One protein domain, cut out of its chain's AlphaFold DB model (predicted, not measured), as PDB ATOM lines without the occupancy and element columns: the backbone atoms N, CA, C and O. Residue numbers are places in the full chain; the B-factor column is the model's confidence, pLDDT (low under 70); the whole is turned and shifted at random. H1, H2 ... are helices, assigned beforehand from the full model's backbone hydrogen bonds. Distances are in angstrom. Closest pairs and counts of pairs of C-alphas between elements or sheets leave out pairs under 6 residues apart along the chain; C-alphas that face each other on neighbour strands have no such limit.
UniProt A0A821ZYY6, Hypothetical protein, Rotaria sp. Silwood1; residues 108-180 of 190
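AT A GLANCE: This is residues 108 to 180 of the 190 residues of the protein "Hypothetical protein" of Rotaria sp. Silwood1 (UniProt A0A821ZYY6). Five short helices make a small cluster, and a long loop arm reaches away from it: H1 lies at one end of the body with H5 crossing it on one side and H4 packed on it, H2 makes a corner with H1, and H3 packs on H2. The arm belongs to the stretch between H4 and H5; it folds back on itself, with residues 154 to 155 paired antiparallel with residues 161 to 162, and Asp 158 near its tip is at the end of the domain far from H1. The printed part has 73 residues with five named helices, H1 to H5 in order along the chain, and no named strand. The class is all helix, with 37 of the 73 printed residues in named helices. The whole is compact, with a radius of gyration of the C-alphas of 12.3 A, and spans 35 by 30 by 18 A.

IN THESE COORDINATES: H1, residues 108 to 117, begins with C-alpha 108 at (-20.517, -0.220, 25.038) and is 14.4 A long from first to last C-alpha. H5, residues 169 to 178, also has 10 residues; it is 14.1 A long and ends with C-alpha 178 at (-32.180, 5.446, 25.314). H2, residues 119 to 126, is 10.3 A long and begins with C-alpha 119 at (-27.622, -9.757, 14.183). H4, residues 141 to 145, is 6.5 A long, and H3, residues 134 to 137, is 5.7 A long.

HOW THE PARTS SIT: H1 touches H5, with the closest C-alphas those of Leu 110 and Leu 175, 6.2 A apart. They run opposite ways at a steep tilt of 47 degrees. H1 also touches H4, where the closest C-alphas, those of Phe 111 and Val 141, are 6.9 A apart. H4 and H5 are close but not clearly touching, with the C-alphas of Ile 145 and Met 172, their closest, 7.1 A apart. H1 and H2 touch only at the corner by their link, the closest C-alphas being those of Cys 115 and Cys 122 at 4.7 A; they run opposite ways at a steep tilt of 46 degrees. H2 touches H3, and the closest C-alphas, those of Ile 125 and Tyr 137, are 4.1 A apart. H3 is apart from H1, H4 and H5, and H2 is apart from H4 and H5. In H1, H2, H4 and H5 every O i to N i+4 pair is within hydrogen-bond range; H3 is too short for such a pair, and its one O i to N i+3 pair is within range.

THE WHOLE: The two C-alphas farthest apart, those of Gln 109 and Asp 158, are 36.5 A from each other. The printed part has no cut. The link from H4 to H5, residues 146 to 168, is long; the links from H1 to H2 and from H3 to H4 are tight, and that from H2 to H3 is short. The mean pLDDT of the printed part is 90.6, and no printed residue is under 70.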
ATOM      1  N   GLY A 108     -20.671   1.238  25.047       96.31
ATOM      2  CA  GLY A 108     -20.517  -0.220  25.038       96.31
ATOM      3  C   GLY A 108     -21.811  -0.965  25.381       96.31
ATOM      4  O   GLY A 108     -22.129  -1.986  24.769       96.31
ATOM      5  N   GLN A 109     -22.612  -0.454  26.319       97.69
ATOM      6  CA  GLN A 109     -23.918  -1.044  26.638       97.69
ATOM      7  C   GLN A 109     -24.896  -0.933  25.464       97.69
ATOM      8  O   GLN A 109     -25.585  -1.916  25.152       97.69
ATOM      9  N   LEU A 110     -24.918   0.231  24.803       97.44
ATOM     10  CA  LEU A 110     -25.647   0.463  23.560       97.44
ATOM     11  C   LEU A 110     -25.230  -0.553  22.507       97.44
ATOM     12  O   LEU A 110     -26.091  -1.226  21.948       97.44
ATOM     13  N   PHE A 111     -23.929  -0.717  22.280       95.94
ATOM     14  CA  PHE A 111     -23.393  -1.647  21.295       95.94
ATOM     15  C   PHE A 111     -23.865  -3.083  21.514       95.94
ATOM     16  O   PHE A 111     -24.337  -3.734  20.584       95.94
ATOM     17  N   VAL A 112     -23.806  -3.571  22.757       96.31
ATOM     18  CA  VAL A 112     -24.287  -4.920  23.086       96.31
ATOM     19  C   VAL A 112     -25.787  -5.050  22.810       96.31
ATOM     20  O   VAL A 112     -26.242  -6.105  22.374       96.31
ATOM     21  N   GLU A 113     -26.588  -4.014  23.070       97.56
ATOM     22  CA  GLU A 113     -28.016  -4.040  22.730       97.56
ATOM     23  C   GLU A 113     -28.271  -3.968  21.221       97.56
ATOM     24  O   GLU A 113     -29.122  -4.700  20.718       97.56
ATOM     25  N   LEU A 114     -27.508  -3.146  20.504       96.62
ATOM     26  CA  LEU A 114     -27.580  -3.029  19.057       96.62
ATOM     27  C   LEU A 114     -27.244  -4.370  18.395       96.62
ATOM     28  O   LEU A 114     -28.050  -4.862  17.620       96.62
ATOM     29  N   CYS A 115     -26.145  -5.021  18.786       94.88
ATOM     30  CA  CYS A 115     -25.774  -6.357  18.303       94.88
ATOM     31  C   CYS A 115     -26.867  -7.411  18.576       94.88
ATOM     32  O   CYS A 115     -27.137  -8.268  17.736       94.88
ATOM     33  N   LYS A 116     -27.544  -7.353  19.734       96.31
ATOM     34  CA  LYS A 116     -28.650  -8.278  20.050       96.31
ATOM     35  C   LYS A 116     -29.860  -8.095  19.132       96.31
ATOM     36  O   LYS A 116     -30.566  -9.068  18.870       96.31
ATOM     37  N   LYS A 117     -30.126  -6.861  18.701       97.56
ATOM     38  CA  LYS A 117     -31.287  -6.500  17.874       97.56
ATOM     39  C   LYS A 117     -30.994  -6.566  16.372       97.56
ATOM     40  O   LYS A 117     -31.883  -6.919  15.606       97.56
ATOM     41  N   ASP A 118     -29.763  -6.276  15.968       96.19
ATOM     42  CA  ASP A 118     -29.265  -6.317  14.594       96.19
ATOM     43  C   ASP A 118     -28.145  -7.364  14.487       96.19
ATOM     44  O   ASP A 118     -26.952  -7.077  14.617       96.19
ATOM     45  N   LYS A 119     -28.554  -8.624  14.288       94.06
ATOM     46  CA  LYS A 119     -27.622  -9.757  14.183       94.06
ATOM     47  C   LYS A 119     -26.696  -9.631  12.975       94.06
ATOM     48  O   LYS A 119     -25.533  -9.994  13.086       94.06
ATOM     49  N   ALA A 120     -27.195  -9.084  11.863       92.19
ATOM     50  CA  ALA A 120     -26.411  -8.901  10.645       92.19
ATOM     51  C   ALA A 120     -25.268  -7.905  10.875       92.19
ATOM     52  O   ALA A 120     -24.128  -8.179  10.502       92.19
ATOM     53  N   LEU A 121     -25.544  -6.791  11.560       92.44
ATOM     54  CA  LEU A 121     -24.493  -5.881  12.006       92.44
ATOM     55  C   LEU A 121     -23.513  -6.578  12.954       92.44
ATOM     56  O   LEU A 121     -22.304  -6.414  12.819       92.44
ATOM     57  N   CYS A 122     -24.011  -7.363  13.911       92.44
ATOM     58  CA  CYS A 122     -23.128  -8.035  14.856       92.44
ATOM     59  C   CYS A 122     -22.188  -9.035  14.170       92.44
ATOM     60  O   CYS A 122     -21.000  -9.089  14.482       92.44
ATOM     61  N   GLU A 123     -22.685  -9.786  13.193       90.62
ATOM     62  CA  GLU A 123     -21.860 -10.663  12.365       90.62
ATOM     63  C   GLU A 123     -20.848  -9.852  11.545       90.62
ATOM     64  O   GLU A 123     -19.666 -10.189  11.548       90.62
ATOM     65  N   LEU A 124     -21.271  -8.736  10.936       90.00
ATOM     66  CA  LEU A 124     -20.407  -7.860  10.136       90.00
ATOM     67  C   LEU A 124     -19.173  -7.369  10.911       90.00
ATOM     68  O   LEU A 124     -18.089  -7.277  10.338       90.00
ATOM     69  N   ILE A 125     -19.342  -7.039  12.194       88.88
ATOM     70  CA  ILE A 125     -18.294  -6.415  13.017       88.88
ATOM     71  C   ILE A 125     -17.501  -7.400  13.876       88.88
ATOM     72  O   ILE A 125     -16.398  -7.073  14.303       88.88
ATOM     73  N   THR A 126     -18.044  -8.589  14.163       85.12
ATOM     74  CA  THR A 126     -17.382  -9.579  15.034       85.12
ATOM     75  C   THR A 126     -16.828 -10.783  14.280       85.12
ATOM     76  O   THR A 126     -15.851 -11.383  14.733       85.12
ATOM     77  N   ALA A 127     -17.397 -11.138  13.124       83.50
ATOM     78  CA  ALA A 127     -16.971 -12.298  12.358       83.50
ATOM     79  C   ALA A 127     -15.993 -11.903  11.243       83.50
ATOM     80  O   ALA A 127     -16.295 -11.112  10.349       83.50
ATOM     81  N   ARG A 128     -14.811 -12.529  11.244       77.69
ATOM     82  CA  ARG A 128     -13.901 -12.489  10.094       77.69
ATOM     83  C   ARG A 128     -14.408 -13.460   9.030       77.69
ATOM     84  O   ARG A 128     -14.040 -14.631   9.037       77.69
ATOM     85  N   ALA A 129     -15.264 -12.973   8.138       77.00
ATOM     86  CA  ALA A 129     -15.781 -13.735   7.007       77.00
ATOM     87  C   ALA A 129     -15.139 -13.288   5.686       77.00
ATOM     88  O   ALA A 129     -14.761 -12.125   5.513       77.00
ATOM     89  N   ALA A 130     -15.024 -14.217   4.733       76.81
ATOM     90  CA  ALA A 130     -14.622 -13.884   3.372       76.81
ATOM     91  C   ALA A 130     -15.651 -12.923   2.749       76.81
ATOM     92  O   ALA A 130     -16.851 -13.161   2.835       76.81
ATOM     93  N   GLY A 131     -15.181 -11.834   2.135       78.50
ATOM     94  CA  GLY A 131     -16.043 -10.815   1.520       78.50
ATOM     95  C   GLY A 131     -16.459  -9.663   2.445       78.50
ATOM     96  O   GLY A 131     -16.940  -8.647   1.947       78.50
ATOM     97  N   THR A 132     -16.215  -9.750   3.756       82.56
ATOM     98  CA  THR A 132     -16.440  -8.613   4.657       82.56
ATOM     99  C   THR A 132     -15.309  -7.596   4.525       82.56
ATOM    100  O   THR A 132     -14.131  -7.936   4.658       82.56
ATOM    101  N   SER A 133     -15.654  -6.326   4.295       86.12
ATOM    102  CA  SER A 133     -14.657  -5.256   4.248       86.12
ATOM    103  C   SER A 133     -13.933  -5.137   5.589       86.12
ATOM    104  O   SER A 133     -14.574  -4.983   6.627       86.12
ATOM    105  N   PHE A 134     -12.596  -5.135   5.551       86.25
ATOM    106  CA  PHE A 134     -11.744  -4.926   6.727       86.25
ATOM    107  C   PHE A 134     -12.130  -3.674   7.521       86.25
ATOM    108  O   PHE A 134     -12.119  -3.690   8.746       86.25
ATOM    109  N   LEU A 135     -12.561  -2.619   6.825       87.69
ATOM    110  CA  LEU A 135     -12.994  -1.367   7.441       87.69
ATOM    111  C   LEU A 135     -14.227  -1.529   8.344       87.69
ATOM    112  O   LEU A 135     -14.393  -0.738   9.260       87.69
ATOM    113  N   CYS A 136     -15.077  -2.536   8.122       88.81
ATOM    114  CA  CYS A 136     -16.296  -2.721   8.913       88.81
ATOM    115  C   CYS A 136     -16.083  -3.498  10.213       88.81
ATOM    116  O   CYS A 136     -16.902  -3.374  11.109       88.81
ATOM    117  N   TYR A 137     -15.002  -4.266  10.359       86.56
ATOM    118  CA  TYR A 137     -14.686  -4.938  11.632       86.56
ATOM    119  C   TYR A 137     -13.411  -4.410  12.299       86.56
ATOM    120  O   TYR A 137     -13.131  -4.753  13.444       86.56
ATOM    121  N   HIS A 138     -12.632  -3.569  11.614       86.19
ATOM    122  CA  HIS A 138     -11.489  -2.854  12.181       86.19
ATOM    123  C   HIS A 138     -11.892  -1.422  12.584       86.19
ATOM    124  O   HIS A 138     -11.320  -0.436  12.121       86.19
ATOM    125  N   SER A 139     -12.886  -1.312  13.461       86.44
ATOM    126  CA  SER A 139     -13.346  -0.039  14.020       86.44
ATOM    127  C   SER A 139     -13.521  -0.151  15.524       86.44
ATOM    128  O   SER A 139     -13.917  -1.197  16.040       86.44
ATOM    129  N   TRP A 140     -13.274   0.952  16.227       88.19
ATOM    130  CA  TRP A 140     -13.704   1.071  17.617       88.19
ATOM    131  C   TRP A 140     -15.230   1.163  17.675       88.19
ATOM    132  O   TRP A 140     -15.864   1.736  16.788       88.19
ATOM    133  N   VAL A 141     -15.832   0.618  18.731       90.69
ATOM    134  CA  VAL A 141     -17.292   0.636  18.931       90.69
ATOM    135  C   VAL A 141     -17.841   2.066  18.883       90.69
ATOM    136  O   VAL A 141     -18.909   2.322  18.326       90.69
ATOM    137  N   GLU A 142     -17.075   3.017  19.402       91.56
ATOM    138  CA  GLU A 142     -17.424   4.429  19.431       91.56
ATOM    139  C   GLU A 142     -17.485   5.048  18.025       91.56
ATOM    140  O   GLU A 142     -18.287   5.950  17.792       91.56
ATOM    141  N   GLU A 143     -16.721   4.539  17.051       90.38
ATOM    142  CA  GLU A 143     -16.835   4.987  15.657       90.38
ATOM    143  C   GLU A 143     -18.188   4.616  15.050       90.38
ATOM    144  O   GLU A 143     -18.789   5.437  14.362       90.38
ATOM    145  N   LEU A 144     -18.703   3.416  15.327       93.00
ATOM    146  CA  LEU A 144     -20.034   2.999  14.879       93.00
ATOM    147  C   LEU A 144     -21.125   3.870  15.520       93.00
ATOM    148  O   LEU A 144     -22.004   4.383  14.829       93.00
ATOM    149  N   ILE A 145     -21.048   4.076  16.836       94.06
ATOM    150  CA  ILE A 145     -22.068   4.800  17.613       94.06
ATOM    151  C   ILE A 145     -22.127   6.278  17.232       94.06
ATOM    152  O   ILE A 145     -23.206   6.868  17.136       94.06
ATOM    153  N   HIS A 146     -20.970   6.876  16.964       91.31
ATOM    154  CA  HIS A 146     -20.873   8.252  16.495       91.31
ATOM    155  C   HIS A 146     -20.875   8.367  14.958       91.31
ATOM    156  O   HIS A 146     -20.540   9.430  14.441       91.31
ATOM    157  N   GLU A 147     -21.255   7.310  14.226       91.38
ATOM    158  CA  GLU A 147     -21.416   7.301  12.760       91.38
ATOM    159  C   GLU A 147     -20.172   7.841  12.011       91.38
ATOM    160  O   GLU A 147     -20.254   8.737  11.166       91.38
ATOM    161  N   ARG A 148     -18.986   7.326  12.353       87.94
ATOM    162  CA  ARG A 148     -17.662   7.796  11.906       87.94
ATOM    163  C   ARG A 148     -16.991   6.887  10.899       87.94
ATOM    164  O   ARG A 148     -17.285   5.703  10.811       87.94
ATOM    165  N   GLY A 149     -16.044   7.459  10.155       87.00
ATOM    166  CA  GLY A 149     -15.235   6.720   9.190       87.00
ATOM    167  C   GLY A 149     -16.126   5.954   8.206       87.00
ATOM    168  O   GLY A 149     -16.946   6.587   7.533       87.00
ATOM    169  N   PRO A 150     -16.026   4.617   8.134       89.19
ATOM    170  CA  PRO A 150     -16.822   3.818   7.207       89.19
ATOM    171  C   PRO A 150     -18.314   3.723   7.599       89.19
ATOM    172  O   PRO A 150     -19.146   3.324   6.781       89.19
ATOM    173  N   TRP A 151     -18.672   4.144   8.817       91.25
ATOM    174  CA  TRP A 151     -20.042   4.208   9.334       91.25
ATOM    175  C   TRP A 151     -20.748   5.529   9.038       91.25
ATOM    176  O   TRP A 151     -21.930   5.662   9.355       91.25
ATOM    177  N   ARG A 152     -20.068   6.515   8.447       89.00
ATOM    178  CA  ARG A 152     -20.664   7.808   8.086       89.00
ATOM    179  C   ARG A 152     -21.507   7.688   6.814       89.00
ATOM    180  O   ARG A 152     -21.121   6.978   5.888       89.00
ATOM    181  N   GLU A 153     -22.624   8.413   6.743       89.25
ATOM    182  CA  GLU A 153     -23.333   8.620   5.472       89.25
ATOM    183  C   GLU A 153     -22.598   9.648   4.609       89.25
ATOM    184  O   GLU A 153     -22.276  10.749   5.056       89.25
ATOM    185  N   VAL A 154     -22.354   9.294   3.354       85.75
ATOM    186  CA  VAL A 154     -21.836  10.179   2.315       85.75
ATOM    187  C   VAL A 154     -22.893  10.273   1.222       85.75
ATOM    188  O   VAL A 154     -23.536   9.280   0.879       85.75
ATOM    189  N   VAL A 155     -23.102  11.480   0.704       86.38
ATOM    190  CA  VAL A 155     -23.956  11.711  -0.463       86.38
ATOM    191  C   VAL A 155     -23.104  11.466  -1.704       86.38
ATOM    192  O   VAL A 155     -22.062  12.101  -1.861       86.38
ATOM    193  N   ASP A 156     -23.499  10.509  -2.540       85.88
ATOM    194  CA  ASP A 156     -22.825  10.252  -3.813       85.88
ATOM    195  C   ASP A 156     -23.171  11.318  -4.871       85.88
ATOM    196  O   ASP A 156     -23.976  12.221  -4.638       85.88
ATOM    197  N   SER A 157     -22.540  11.230  -6.046       88.12
ATOM    198  CA  SER A 157     -22.772  12.157  -7.164       88.12
ATOM    199  C   SER A 157     -24.231  12.199  -7.632       88.12
ATOM    200  O   SER A 157     -24.643  13.195  -8.221       88.12
ATOM    201  N   ASP A 158     -25.008  11.151  -7.348       88.62
ATOM    202  CA  ASP A 158     -26.421  11.038  -7.717       88.62
ATOM    203  C   ASP A 158     -27.352  11.554  -6.603       88.62
ATOM    204  O   ASP A 158     -28.571  11.383  -6.674       88.62
ATOM    205  N   GLY A 159     -26.797  12.142  -5.539       86.38
ATOM    206  CA  GLY A 159     -27.557  12.626  -4.391       86.38
ATOM    207  C   GLY A 159     -28.027  11.519  -3.441       86.38
ATOM    208  O   GLY A 159     -28.784  11.794  -2.506       86.38
ATOM    209  N   LYS A 160     -27.604  10.263  -3.636       86.81
ATOM    210  CA  LYS A 160     -28.010   9.143  -2.780       86.81
ATOM    211  C   LYS A 160     -27.095   9.053  -1.568       86.81
ATOM    212  O   LYS A 160     -25.871   9.091  -1.677       86.81
ATOM    213  N   ARG A 161     -27.696   8.879  -0.391       84.94
ATOM    214  CA  ARG A 161     -26.956   8.619   0.848       84.94
ATOM    215  C   ARG A 161     -26.503   7.166   0.875       84.94
ATOM    216  O   ARG A 161     -27.326   6.257   0.781       84.94
ATOM    217  N   LYS A 162     -25.202   6.952   1.025       85.19
ATOM    218  CA  LYS A 162     -24.591   5.634   1.208       85.19
ATOM    219  C   LYS A 162     -23.599   5.677   2.357       85.19
ATOM    220  O   LYS A 162     -22.936   6.685   2.575       85.19
ATOM    221  N   SER A 163     -23.457   4.564   3.061       87.00
ATOM    222  CA  SER A 163     -22.303   4.320   3.923       87.00
ATOM    223  C   SER A 163     -21.530   3.116   3.431       87.00
ATOM    224  O   SER A 163     -22.089   2.232   2.783       87.00
ATOM    225  N   HIS A 164     -20.236   3.097   3.738       89.69
ATOM    226  CA  HIS A 164     -19.368   1.981   3.375       89.69
ATOM    227  C   HIS A 164     -19.772   0.708   4.125       89.69
ATOM    228  O   HIS A 164     -19.874  -0.359   3.527       89.69
ATOM    229  N   CYS A 165     -20.067   0.837   5.420       91.31
ATOM    230  CA  CYS A 165     -20.583  -0.258   6.233       91.31
ATOM    231  C   CYS A 165     -22.100  -0.115   6.436       91.31
ATOM    232  O   CYS A 165     -22.555   0.941   6.901       91.31
ATOM    233  N   PRO A 166     -22.898  -1.137   6.079       89.44
ATOM    234  CA  PRO A 166     -24.343  -1.116   6.269       89.44
ATOM    235  C   PRO A 166     -24.714  -1.434   7.722       89.44
ATOM    236  O   PRO A 166     -24.138  -2.332   8.330       89.44
ATOM    237  N   PHE A 167     -25.697  -0.715   8.266       92.81
ATOM    238  CA  PHE A 167     -26.316  -1.023   9.559       92.81
ATOM    239  C   PHE A 167     -27.658  -0.306   9.726       92.81
ATOM    240  O   PHE A 167     -27.946   0.666   9.019       92.81
ATOM    241  N   ASN A 168     -28.478  -0.748  10.683       94.69
ATOM    242  CA  ASN A 168     -29.734  -0.076  10.999       94.69
ATOM    243  C   ASN A 168     -29.502   1.232  11.784       94.69
ATOM    244  O   ASN A 168     -29.411   1.241  13.016       94.69
ATOM    245  N   ARG A 169     -29.427   2.358  11.062       93.50
ATOM    246  CA  ARG A 169     -29.245   3.691  11.660       93.50
ATOM    247  C   ARG A 169     -30.393   4.090  12.562       93.50
ATOM    248  O   ARG A 169     -30.127   4.569  13.654       93.50
ATOM    249  N   THR A 170     -31.638   3.885  12.139       95.38
ATOM    250  CA  THR A 170     -32.819   4.245  12.937       95.38
ATOM    251  C   THR A 170     -32.744   3.599  14.315       95.38
ATOM    252  O   THR A 170     -32.784   4.301  15.321       95.38
ATOM    253  N   LEU A 171     -32.488   2.290  14.356       97.00
ATOM    254  CA  LEU A 171     -32.306   1.556  15.603       97.00
ATOM    255  C   LEU A 171     -31.127   2.087  16.430       97.00
ATOM    256  O   LEU A 171     -31.241   2.241  17.642       97.00
ATOM    257  N   MET A 172     -29.984   2.366  15.800       95.88
ATOM    258  CA  MET A 172     -28.829   2.922  16.508       95.88
ATOM    259  C   MET A 172     -29.162   4.287  17.134       95.88
ATOM    260  O   MET A 172     -28.832   4.508  18.297       95.88
ATOM    261  N   ARG A 173     -29.877   5.169  16.421       95.25
ATOM    262  CA  ARG A 173     -30.298   6.487  16.926       95.25
ATOM    263  C   ARG A 173     -31.272   6.371  18.095       95.25
ATOM    264  O   ARG A 173     -31.035   6.993  19.123       95.25
ATOM    265  N   GLU A 174     -32.274   5.499  17.990       97.19
ATOM    266  CA  GLU A 174     -33.193   5.190  19.096       97.19
ATOM    267  C   GLU A 174     -32.444   4.698  20.342       97.19
ATOM    268  O   GLU A 174     -32.752   5.083  21.473       97.19
ATOM    269  N   LEU A 175     -31.433   3.844  20.154       97.81
ATOM    270  CA  LEU A 175     -30.620   3.377  21.267       97.81
ATOM    271  C   LEU A 175     -29.718   4.486  21.827       97.81
ATOM    272  O   LEU A 175     -29.537   4.539  23.041       97.81
ATOM    273  N   ARG A 176     -29.187   5.402  21.008       96.25
ATOM    274  CA  ARG A 176     -28.453   6.571  21.526       96.25
ATOM    275  C   ARG A 176     -29.325   7.406  22.446       96.25
ATOM    276  O   ARG A 176     -28.869   7.738  23.538       96.25
ATOM    277  N   ASP A 177     -30.572   7.656  22.058       96.44
ATOM    278  CA  ASP A 177     -31.529   8.385  22.891       96.44
ATOM    279  C   ASP A 177     -31.795   7.635  24.203       96.44
ATOM    280  O   ASP A 177     -31.708   8.218  25.285       96.44
ATOM    281  N   LYS A 178     -32.006   6.311  24.134       97.62
ATOM    282  CA  LYS A 178     -32.180   5.446  25.314       97.62
ATOM    283  C   LYS A 178     -31.001   5.525  26.292       97.62
ATOM    284  O   LYS A 178     -31.211   5.532  27.505       97.62
ATOM    285  N   TYR A 179     -29.773   5.548  25.779       97.06
ATOM    286  CA  TYR A 179     -28.547   5.609  26.579       97.06
ATOM    287  C   TYR A 179     -28.080   7.044  26.868       97.06
ATOM    288  O   TYR A 179     -27.047   7.237  27.511       97.06
ATOM    289  N   GLY A 180     -28.843   8.048  26.423       96.12
ATOM    290  CA  GLY A 180     -28.550   9.461  26.624       96.12
ATOM    291  C   GLY A 180     -27.236   9.907  25.982       96.12
ATOM    292  O   GLY A 180     -26.542  10.730  26.569       96.12
TER     293      GLY A 180